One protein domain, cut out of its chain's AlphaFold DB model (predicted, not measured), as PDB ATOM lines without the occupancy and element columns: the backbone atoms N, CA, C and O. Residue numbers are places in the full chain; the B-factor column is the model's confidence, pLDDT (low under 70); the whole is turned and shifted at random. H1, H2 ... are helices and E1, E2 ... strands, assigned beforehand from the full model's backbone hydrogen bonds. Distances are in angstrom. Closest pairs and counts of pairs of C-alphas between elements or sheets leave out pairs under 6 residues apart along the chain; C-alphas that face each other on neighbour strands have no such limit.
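This is residues 3 to 71 of the 105 residues of the protein "Pht4 protein" of Symbiodinium necroappetens (UniProt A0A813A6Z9). A narrow, three-stranded sheet makes one end of an elongated model and a single helix, H1, makes the other, with the long unnamed stretch of residues 38 to 51 running between them. Both faces of the sheet are free of the helix, and residues 63 to 71 fold back from the end of H1. The printed part has 69 residues with three named strands and one named helix, in the order E1, E2, E3, H1; the sheet's order is E1, E2, E3, all antiparallel, and the class is mixed, helices and strands. The whole is only just loose, close to extended, with a radius of gyration of the C-alphas of 16.3 A and spans of 48 by 26 by 15 A.

E2, the longest strand by residues, is residues 18 to 28 and measures 27.3 A from first to last C-alpha. E1 is residues 8 to 15, 23.7 A long, and begins with C-alpha 8 at (-6.134, 28.876, -34.110). E3 is residues 33 to 37, 13.1 A long, and ends with C-alpha 37 at (-21.511, 37.308, -27.158). H1 is residues 52 to 62, 15.3 A long, and ends with C-alpha 62 at (-23.331, 21.883, 3.459).

E1, E2 and E3 form a meander, each strand the antiparallel neighbour of the one before. E2 is the inner strand, and E1 and E3 are the edge strands. E1 and E2 are a hairpin, with 173 degrees between their directions; N 11 and O 25 are 2.8 A apart and N 9 and O 27 are 2.9 A apart, both within hydrogen-bond range. E2 and E3 are also a hairpin, at 163 degrees, with N 36 and O 24 at 2.8 A and N 24 and O 36 at 2.9 A, within hydrogen-bond range. Residues 3 to 4 pair antiparallel with residues 9 to 10 of E1. H1 is not on the sheet, with 0 pairs of C-alphas within 10 A, and it is apart from E1 and E2. In H1 every O i to N i+4 pair is within hydrogen-bond range.

The two C-alphas farthest apart, those of Asp 30 and Leu 62, are 48.3 A from each other. The printed part runs from residue 3 to residue 71 with no cut. The links E1 to E2 and E2 to E3 are tight, with 2 and 4 residues, while the link E3 to H1 is long, with 14 residues. The mean pLDDT of the printed part is 89.0, and residues 44 and 46, both in that long link, are under 70.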
ATOM      1  N   ILE A   3      -5.517  32.870 -26.106       96.12
ATOM      2  CA  ILE A   3      -4.918  31.539 -26.016       96.12
ATOM      3  C   ILE A   3      -4.642  31.080 -27.444       96.12
ATOM      4  O   ILE A   3      -5.575  30.914 -28.228       96.12
ATOM      5  N   PHE A   4      -3.368  30.915 -27.784       96.50
ATOM      6  CA  PHE A   4      -2.932  30.438 -29.095       96.50
ATOM      7  C   PHE A   4      -2.737  28.922 -29.033       96.50
ATOM      8  O   PHE A   4      -1.968  28.435 -28.205       96.50
ATOM      9  N   GLY A   5      -3.459  28.193 -29.880       96.06
ATOM     10  CA  GLY A   5      -3.364  26.743 -30.033       96.06
ATOM     11  C   GLY A   5      -2.771  26.347 -31.386       96.06
ATOM     12  O   GLY A   5      -2.420  27.196 -32.203       96.06
ATOM     13  N   SER A   6      -2.684  25.040 -31.634       97.06
ATOM     14  CA  SER A   6      -2.207  24.468 -32.903       97.06
ATOM     15  C   SER A   6      -3.078  24.814 -34.108       97.06
ATOM     16  O   SER A   6      -2.580  24.825 -35.230       97.06
ATOM     17  N   ASP A   7      -4.359  25.101 -33.876       96.12
ATOM     18  CA  ASP A   7      -5.378  25.210 -34.926       96.12
ATOM     19  C   ASP A   7      -5.996  26.610 -35.024       96.12
ATOM     20  O   ASP A   7      -6.845  26.861 -35.879       96.12
ATOM     21  N   GLY A   8      -5.579  27.534 -34.155       97.00
ATOM     22  CA  GLY A   8      -6.134  28.876 -34.110       97.00
ATOM     23  C   GLY A   8      -5.923  29.591 -32.783       97.00
ATOM     24  O   GLY A   8      -5.078  29.227 -31.965       97.00
ATOM     25  N   VAL A   9      -6.721  30.629 -32.560       97.94
ATOM     26  CA  VAL A   9      -6.690  31.445 -31.346       97.94
ATOM     27  C   VAL A   9      -8.082  31.572 -30.748       97.94
ATOM     28  O   VAL A   9      -9.056  31.865 -31.442       97.94
ATOM     29  N   VAL A  10      -8.157  31.411 -29.431       96.25
ATOM     30  CA  VAL A  10      -9.324  31.787 -28.638       96.25
ATOM     31  C   VAL A  10      -9.040  33.132 -27.984       96.25
ATOM     32  O   VAL A  10      -8.049  33.303 -27.275       96.25
ATOM     33  N   THR A  11      -9.903  34.109 -28.232       95.06
ATOM     34  CA  THR A  11      -9.861  35.434 -27.620       95.06
ATOM     35  C   THR A  11     -11.060  35.595 -26.707       95.06
ATOM     36  O   THR A  11     -12.199  35.468 -27.140       95.06
ATOM     37  N   TYR A  12     -10.791  35.925 -25.453       91.00
ATOM     38  CA  TYR A  12     -11.796  36.364 -24.500       91.00
ATOM     39  C   TYR A  12     -11.556  37.842 -24.180       91.00
ATOM     40  O   TYR A  12     -10.423  38.231 -23.864       91.00
ATOM     41  N   SER A  13     -12.583  38.678 -24.281       89.56
ATOM     42  CA  SER A  13     -12.491  40.134 -24.095       89.56
ATOM     43  C   SER A  13     -13.778  40.695 -23.516       89.56
ATOM     44  O   SER A  13     -14.823  40.114 -23.774       89.56
ATOM     45  N   GLY A  14     -13.700  41.829 -22.822       87.81
ATOM     46  CA  GLY A  14     -14.827  42.579 -22.262       87.81
ATOM     47  C   GLY A  14     -14.393  43.378 -21.035       87.81
ATOM     48  O   GLY A  14     -13.227  43.312 -20.639       87.81
ATOM     49  N   GLU A  15     -15.327  44.138 -20.478       84.19
ATOM     50  CA  GLU A  15     -15.203  44.877 -19.223       84.19
ATOM     51  C   GLU A  15     -16.018  44.190 -18.124       84.19
ATOM     52  O   GLU A  15     -17.206  43.918 -18.313       84.19
ATOM     53  N   ASP A  16     -15.403  43.992 -16.958       77.50
ATOM     54  CA  ASP A  16     -15.985  43.261 -15.824       77.50
ATOM     55  C   ASP A  16     -17.344  43.792 -15.370       77.50
ATOM     56  O   ASP A  16     -18.247  43.020 -15.062       77.50
ATOM     57  N   MET A  17     -17.518  45.113 -15.402       77.62
ATOM     58  CA  MET A  17     -18.748  45.774 -14.961       77.62
ATOM     59  C   MET A  17     -19.842  45.818 -16.038       77.62
ATOM     60  O   MET A  17     -20.956  46.263 -15.764       77.62
ATOM     61  N   HIS A  18     -19.552  45.381 -17.266       82.06
ATOM     62  CA  HIS A  18     -20.474  45.469 -18.394       82.06
ATOM     63  C   HIS A  18     -20.540  44.128 -19.138       82.06
ATOM     64  O   HIS A  18     -19.889  43.976 -20.173       82.06
ATOM     65  N   PRO A  19     -21.370  43.163 -18.702       79.94
ATOM     66  CA  PRO A  19     -21.422  41.828 -19.308       79.94
ATOM     67  C   PRO A  19     -21.692  41.819 -20.820       79.94
ATOM     68  O   PRO A  19     -21.212  40.957 -21.548       79.94
ATOM     69  N   ALA A  20     -22.423  42.806 -21.341       86.31
ATOM     70  CA  ALA A  20     -22.692  42.927 -22.776       86.31
ATOM     71  C   ALA A  20     -21.490  43.436 -23.603       86.31
ATOM     72  O   ALA A  20     -21.538  43.402 -24.830       86.31
ATOM     73  N   SER A  21     -20.428  43.926 -22.956       86.88
ATOM     74  CA  SER A  21     -19.271  44.552 -23.617       86.88
ATOM     75  C   SER A  21     -18.299  43.554 -24.243       86.88
ATOM     76  O   SER A  21     -17.422  43.944 -25.015       86.88
ATOM     77  N   GLY A  22     -18.424  42.272 -23.904       87.88
ATOM     78  CA  GLY A  22     -17.446  41.270 -24.283       87.88
ATOM     79  C   GLY A  22     -18.006  40.034 -24.960       87.88
ATOM     80  O   GLY A  22     -19.156  39.981 -25.396       87.88
ATOM     81  N   GLY A  23     -17.137  39.043 -25.107       91.12
ATOM     82  CA  GLY A  23     -17.433  37.816 -25.822       91.12
ATOM     83  C   GLY A  23     -16.248  36.867 -25.885       91.12
ATOM     84  O   GLY A  23     -15.090  37.246 -25.668       91.12
ATOM     85  N   LEU A  24     -16.561  35.627 -26.243       93.19
ATOM     86  CA  LEU A  24     -15.596  34.593 -26.578       93.19
ATOM     87  C   LEU A  24     -15.553  34.440 -28.097       93.19
ATOM     88  O   LEU A  24     -16.562  34.131 -28.728       93.19
ATOM     89  N   LYS A  25     -14.380  34.643 -28.688       95.44
ATOM     90  CA  LYS A  25     -14.146  34.505 -30.124       95.44
ATOM     91  C   LYS A  25     -13.129  33.409 -30.396       95.44
ATOM     92  O   LYS A  25     -12.072  33.396 -29.771       95.44
ATOM     93  N   VAL A  26     -13.406  32.544 -31.364       96.94
ATOM     94  CA  VAL A  26     -12.445  31.582 -31.912       96.94
ATOM     95  C   VAL A  26     -12.160  31.928 -33.369       96.94
ATOM     96  O   VAL A  26     -13.083  32.207 -34.129       96.94
ATOM     97  N   GLN A  27     -10.883  31.939 -33.739       97.81
ATOM     98  CA  GLN A  27     -10.416  32.143 -35.110       97.81
ATOM     99  C   GLN A  27      -9.507  30.973 -35.481       97.81
ATOM    100  O   GLN A  27      -8.496  30.770 -34.805       97.81
ATOM    101  N   LEU A  28      -9.867  30.207 -36.511       97.75
ATOM    102  CA  LEU A  28      -9.126  29.023 -36.950       97.75
ATOM    103  C   LEU A  28      -8.240  29.320 -38.170       97.75
ATOM    104  O   LEU A  28      -8.428  30.304 -38.886       97.75
ATOM    105  N   HIS A  29      -7.256  28.453 -38.424       95.69
ATOM    106  CA  HIS A  29      -6.316  28.605 -39.545       95.69
ATOM    107  C   HIS A  29      -6.952  28.472 -40.934       95.69
ATOM    108  O   HIS A  29      -6.400  28.983 -41.908       95.69
ATOM    109  N   ASP A  30      -8.106  27.817 -41.030       95.94
ATOM    110  CA  ASP A  30      -8.893  27.731 -42.264       95.94
ATOM    111  C   ASP A  30      -9.655  29.033 -42.586       95.94
ATOM    112  O   ASP A  30     -10.347  29.117 -43.601       95.94
ATOM    113  N   GLY A  31      -9.505  30.058 -41.742       94.25
ATOM    114  CA  GLY A  31     -10.160  31.352 -41.872       94.25
ATOM    115  C   GLY A  31     -11.566  31.404 -41.273       94.25
ATOM    116  O   GLY A  31     -12.186  32.467 -41.321       94.25
ATOM    117  N   SER A  32     -12.075  30.306 -40.706       96.50
ATOM    118  CA  SER A  32     -13.350  30.320 -39.993       96.50
ATOM    119  C   SER A  32     -13.255  31.096 -38.678       96.50
ATOM    120  O   SER A  32     -12.237  31.102 -37.976       96.50
ATOM    121  N   GLU A  33     -14.349  31.773 -38.345       96.88
ATOM    122  CA  GLU A  33     -14.485  32.548 -37.123       96.88
ATOM    123  C   GLU A  33     -15.862  32.292 -36.512       96.88
ATOM    124  O   GLU A  33     -16.879  32.289 -37.207       96.88
ATOM    125  N   HIS A  34     -15.890  32.112 -35.194       95.75
ATOM    126  CA  HIS A  34     -17.125  32.053 -34.425       95.75
ATOM    127  C   HIS A  34     -17.010  32.943 -33.194       95.75
ATOM    128  O   HIS A  34     -15.969  32.982 -32.535       95.75
ATOM    129  N   GLN A  35     -18.099  33.631 -32.864       93.69
ATOM    130  CA  GLN A  35     -18.177  34.479 -31.685       93.69
ATOM    131  C   GLN A  35     -19.441  34.169 -30.890       93.69
ATOM    132  O   GLN A  35     -20.542  34.128 -31.436       93.69
ATOM    133  N   VAL A  36     -19.260  33.994 -29.586       91.50
ATOM    134  CA  VAL A  36     -20.335  33.940 -28.600       91.50
ATOM    135  C   VAL A  36     -20.328  35.276 -27.851       91.50
ATOM    136  O   VAL A  36     -19.288  35.639 -27.289       91.50
ATOM    137  N   PRO A  37     -21.429  36.047 -27.882       89.62
ATOM    138  CA  PRO A  37     -21.511  37.308 -27.158       89.62
ATOM    139  C   PRO A  37     -21.598  37.065 -25.648       89.62
ATOM    140  O   PRO A  37     -22.103  36.034 -25.205       89.62
ATOM    141  N   GLY A  38     -21.154  38.048 -24.874       81.38
ATOM    142  CA  GLY A  38     -21.240  38.052 -23.421       81.38
ATOM    143  C   GLY A  38     -19.891  37.859 -22.731       81.38
ATOM    144  O   GLY A  38     -19.070  37.018 -23.098       81.38
ATOM    145  N   PHE A  39     -19.684  38.669 -21.704       75.94
ATOM    146  CA  PHE A  39     -18.592  38.621 -20.754       75.94
ATOM    147  C   PHE A  39     -19.170  38.209 -19.409       75.94
ATOM    148  O   PHE A  39     -19.848  38.990 -18.749       75.94
ATOM    149  N   TYR A  40     -18.938  36.960 -19.035       71.94
ATOM    150  CA  TYR A  40     -19.392  36.411 -17.766       71.94
ATOM    151  C   TYR A  40     -18.155  36.006 -16.969       71.94
ATOM    152  O   TYR A  40     -17.594  34.932 -17.185       71.94
ATOM    153  N   PHE A  41     -17.674  36.927 -16.138       71.38
ATOM    154  CA  PHE A  41     -16.808  36.615 -15.001       71.38
ATOM    155  C   PHE A  41     -17.677  36.510 -13.739       71.38
ATOM    156  O   PHE A  41     -18.903  36.538 -13.841       71.38
ATOM    157  N   GLU A  42     -17.046  36.344 -12.577       70.56
ATOM    158  CA  GLU A  42     -17.724  36.335 -11.278       70.56
ATOM    159  C   GLU A  42     -18.715  37.500 -11.148       70.56
ATOM    160  O   GLU A  42     -18.401  38.636 -11.514       70.56
ATOM    161  N   ASN A  43     -19.924  37.207 -10.668       72.56
ATOM    162  CA  ASN A  43     -20.961  38.212 -10.520       72.56
ATOM    163  C   ASN A  43     -20.595  39.223  -9.419       72.56
ATOM    164  O   ASN A  43     -20.444  38.858  -8.255       72.56
ATOM    165  N   TYR A  44     -20.505  40.506  -9.783       69.00
ATOM    166  CA  TYR A  44     -20.256  41.616  -8.854       69.00
ATOM    167  C   TYR A  44     -21.531  42.359  -8.422       69.00
ATOM    168  O   TYR A  44     -21.436  43.434  -7.826       69.00
ATOM    169  N   ASP A  45     -22.720  41.837  -8.735       72.56
ATOM    170  CA  ASP A  45     -23.986  42.430  -8.304       72.56
ATOM    171  C   ASP A  45     -24.092  42.426  -6.770       72.56
ATOM    172  O   ASP A  45     -24.128  41.378  -6.123       72.56
ATOM    173  N   SER A  46     -24.132  43.625  -6.188       69.12
ATOM    174  CA  SER A  46     -24.222  43.839  -4.744       69.12
ATOM    175  C   SER A  46     -25.637  43.689  -4.185       69.12
ATOM    176  O   SER A  46     -25.791  43.627  -2.969       69.12
ATOM    177  N   GLU A  47     -26.659  43.666  -5.043       77.31
ATOM    178  CA  GLU A  47     -28.071  43.585  -4.649       77.31
ATOM    179  C   GLU A  47     -28.625  42.143  -4.716       77.31
ATOM    180  O   GLU A  47     -29.780  41.909  -4.357       77.31
ATOM    181  N   GLY A  48     -27.819  41.172  -5.168       75.69
ATOM    182  CA  GLY A  48     -28.170  39.748  -5.255       75.69
ATOM    183  C   GLY A  48     -27.677  38.893  -4.077       75.69
ATOM    184  O   GLY A  48     -27.189  39.397  -3.069       75.69
ATOM    185  N   ASP A  49     -27.737  37.565  -4.225       81.88
ATOM    186  CA  ASP A  49     -27.303  36.592  -3.200       81.88
ATOM    187  C   ASP A  49     -25.765  36.449  -3.085       81.88
ATOM    188  O   ASP A  49     -25.259  35.509  -2.465       81.88
ATOM    189  N   GLY A  50     -25.007  37.365  -3.690       83.94
ATOM    190  CA  GLY A  50     -23.551  37.321  -3.786       83.94
ATOM    191  C   GLY A  50     -23.024  36.518  -4.987       83.94
ATOM    192  O   GLY A  50     -23.805  35.996  -5.787       83.94
ATOM    193  N   PRO A  51     -21.691  36.444  -5.133       86.44
ATOM    194  CA  PRO A  51     -21.043  35.812  -6.278       86.44
ATOM    195  C   PRO A  51     -21.168  34.286  -6.257       86.44
ATOM    196  O   PRO A  51     -21.300  33.654  -5.206       86.44
ATOM    197  N   GLU A  52     -20.991  33.669  -7.424       87.38
ATOM    198  CA  GLU A  52     -21.021  32.215  -7.594       87.38
ATOM    199  C   GLU A  52     -19.967  31.496  -6.733       87.38
ATOM    200  O   GLU A  52     -20.190  30.363  -6.302       87.38
ATOM    201  N   SER A  53     -18.830  32.138  -6.434       88.62
ATOM    202  CA  SER A  53     -17.811  31.568  -5.541       88.62
ATOM    203  C   SER A  53     -18.303  31.429  -4.098       88.62
ATOM    204  O   SER A  53     -17.993  30.435  -3.436       88.62
ATOM    205  N   LEU A  54     -19.115  32.379  -3.620       90.12
ATOM    206  CA  LEU A  54     -19.716  32.327  -2.291       90.12
ATOM    207  C   LEU A  54     -20.739  31.194  -2.219       90.12
ATOM    208  O   LEU A  54     -20.748  30.439  -1.247       90.12
ATOM    209  N   HIS A  55     -21.560  31.030  -3.258       91.31
ATOM    210  CA  HIS A  55     -22.509  29.915  -3.333       91.31
ATOM    211  C   HIS A  55     -21.778  28.575  -3.358       91.31
ATOM    212  O   HIS A  55     -22.110  27.687  -2.576       91.31
ATOM    213  N   ALA A  56     -20.722  28.440  -4.168       92.75
ATOM    214  CA  ALA A  56     -19.894  27.234  -4.195       92.75
ATOM    215  C   ALA A  56     -19.268  26.924  -2.823       92.75
ATOM    216  O   ALA A  56     -19.229  25.762  -2.415       92.75
ATOM    217  N   PHE A  57     -18.825  27.948  -2.087       92.50
ATOM    218  CA  PHE A  57     -18.324  27.796  -0.723       92.50
ATOM    219  C   PHE A  57     -19.410  27.292   0.239       92.50
ATOM    220  O   PHE A  57     -19.179  26.325   0.966       92.50
ATOM    221  N   ILE A  58     -20.606  27.891   0.210       94.88
ATOM    222  CA  ILE A  58     -21.744  27.479   1.048       94.88
ATOM    223  C   ILE A  58     -22.147  26.030   0.746       94.88
ATOM    224  O   ILE A  58     -22.271  25.234   1.676       94.88
ATOM    225  N   HIS A  59     -22.283  25.662  -0.532       96.56
ATOM    226  CA  HIS A  59     -22.565  24.283  -0.943       96.56
ATOM    227  C   HIS A  59     -21.505  23.310  -0.407       96.56
ATOM    228  O   HIS A  59     -21.845  22.263   0.144       96.56
ATOM    229  N   GLY A  60     -20.223  23.687  -0.469       95.31
ATOM    230  CA  GLY A  60     -19.137  22.915   0.133       95.31
ATOM    231  C   GLY A  60     -19.284  22.737   1.649       95.31
ATOM    232  O   GLY A  60     -19.095  21.630   2.155       95.31
ATOM    233  N   CYS A  61     -19.680  23.783   2.382       96.25
ATOM    234  CA  CYS A  61     -19.952  23.699   3.822       96.25
ATOM    235  C   CYS A  61     -21.138  22.786   4.164       96.25
ATOM    236  O   CYS A  61     -21.125  22.135   5.207       96.25
ATOM    237  N   LEU A  62     -22.152  22.736   3.297       97.62
ATOM    238  CA  LEU A  62     -23.331  21.883   3.459       97.62
ATOM    239  C   LEU A  62     -23.091  20.428   3.021       97.62
ATOM    240  O   LEU A  62     -23.947  19.574   3.241       97.62
ATOM    241  N   GLY A  63     -21.927  20.122   2.436       96.88
ATOM    242  CA  GLY A  63     -21.627  18.801   1.879       96.88
ATOM    243  C   GLY A  63     -22.381  18.510   0.577       96.88
ATOM    244  O   GLY A  63     -22.561  17.348   0.212       96.88
ATOM    245  N   GLU A  64     -22.838  19.553  -0.108       97.88
ATOM    246  CA  GLU A  64     -23.535  19.471  -1.387       97.88
ATOM    247  C   GLU A  64     -22.536  19.428  -2.551       97.88
ATOM    248  O   GLU A  64     -21.321  19.543  -2.374       97.88
ATOM    249  N   GLN A  65     -23.032  19.228  -3.773       96.19
ATOM    250  CA  GLN A  65     -22.178  19.251  -4.956       96.19
ATOM    251  C   GLN A  65     -21.712  20.685  -5.241       96.19
ATOM    252  O   GLN A  65     -22.526  21.592  -5.382       96.19
ATOM    253  N   PHE A  66     -20.402  20.876  -5.387       94.81
ATOM    254  CA  PHE A  66     -19.805  22.170  -5.710       94.81
ATOM    255  C   PHE A  66     -18.547  22.001  -6.567       94.81
ATOM    256  O   PHE A  66     -17.947  20.924  -6.617       94.81
ATOM    257  N   THR A  67     -18.128  23.084  -7.223       91.75
ATOM    258  CA  THR A  67     -16.850  23.155  -7.939       91.75
ATOM    259  C   THR A  67     -15.857  23.956  -7.110       91.75
ATOM    260  O   THR A  67     -16.043  25.154  -6.906       91.75
ATOM    261  N   ASN A  68     -14.772  23.320  -6.670       89.75
ATOM    262  CA  ASN A  68     -13.647  24.031  -6.074       89.75
ATOM    263  C   ASN A  68     -12.733  24.585  -7.179       89.75
ATOM    264  O   ASN A  68     -11.831  23.894  -7.650       89.75
ATOM    265  N   ALA A  69     -13.005  25.811  -7.624       88.06
ATOM    266  CA  ALA A  69     -12.254  26.447  -8.706       88.06
ATOM    267  C   ALA A  69     -10.903  27.039  -8.256       88.06
ATOM    268  O   ALA A  69     -10.025  27.252  -9.092       88.06
ATOM    269  N   ALA A  70     -10.725  27.302  -6.956       89.56
ATOM    270  CA  ALA A  70      -9.522  27.924  -6.413       89.56
ATOM    271  C   ALA A  70      -9.178  27.369  -5.026       89.56
ATOM    272  O   ALA A  70      -9.697  27.817  -4.005       89.56
ATOM    273  N   ASP A  71      -8.270  26.395  -4.996       91.69
ATOM    274  CA  ASP A  71      -7.783  25.791  -3.761       91.69
ATOM    275  C   ASP A  71      -6.486  26.441  -3.244       91.69
ATOM    276  O   ASP A  71      -5.915  27.363  -3.837       91.69
TER     277      ASP A  71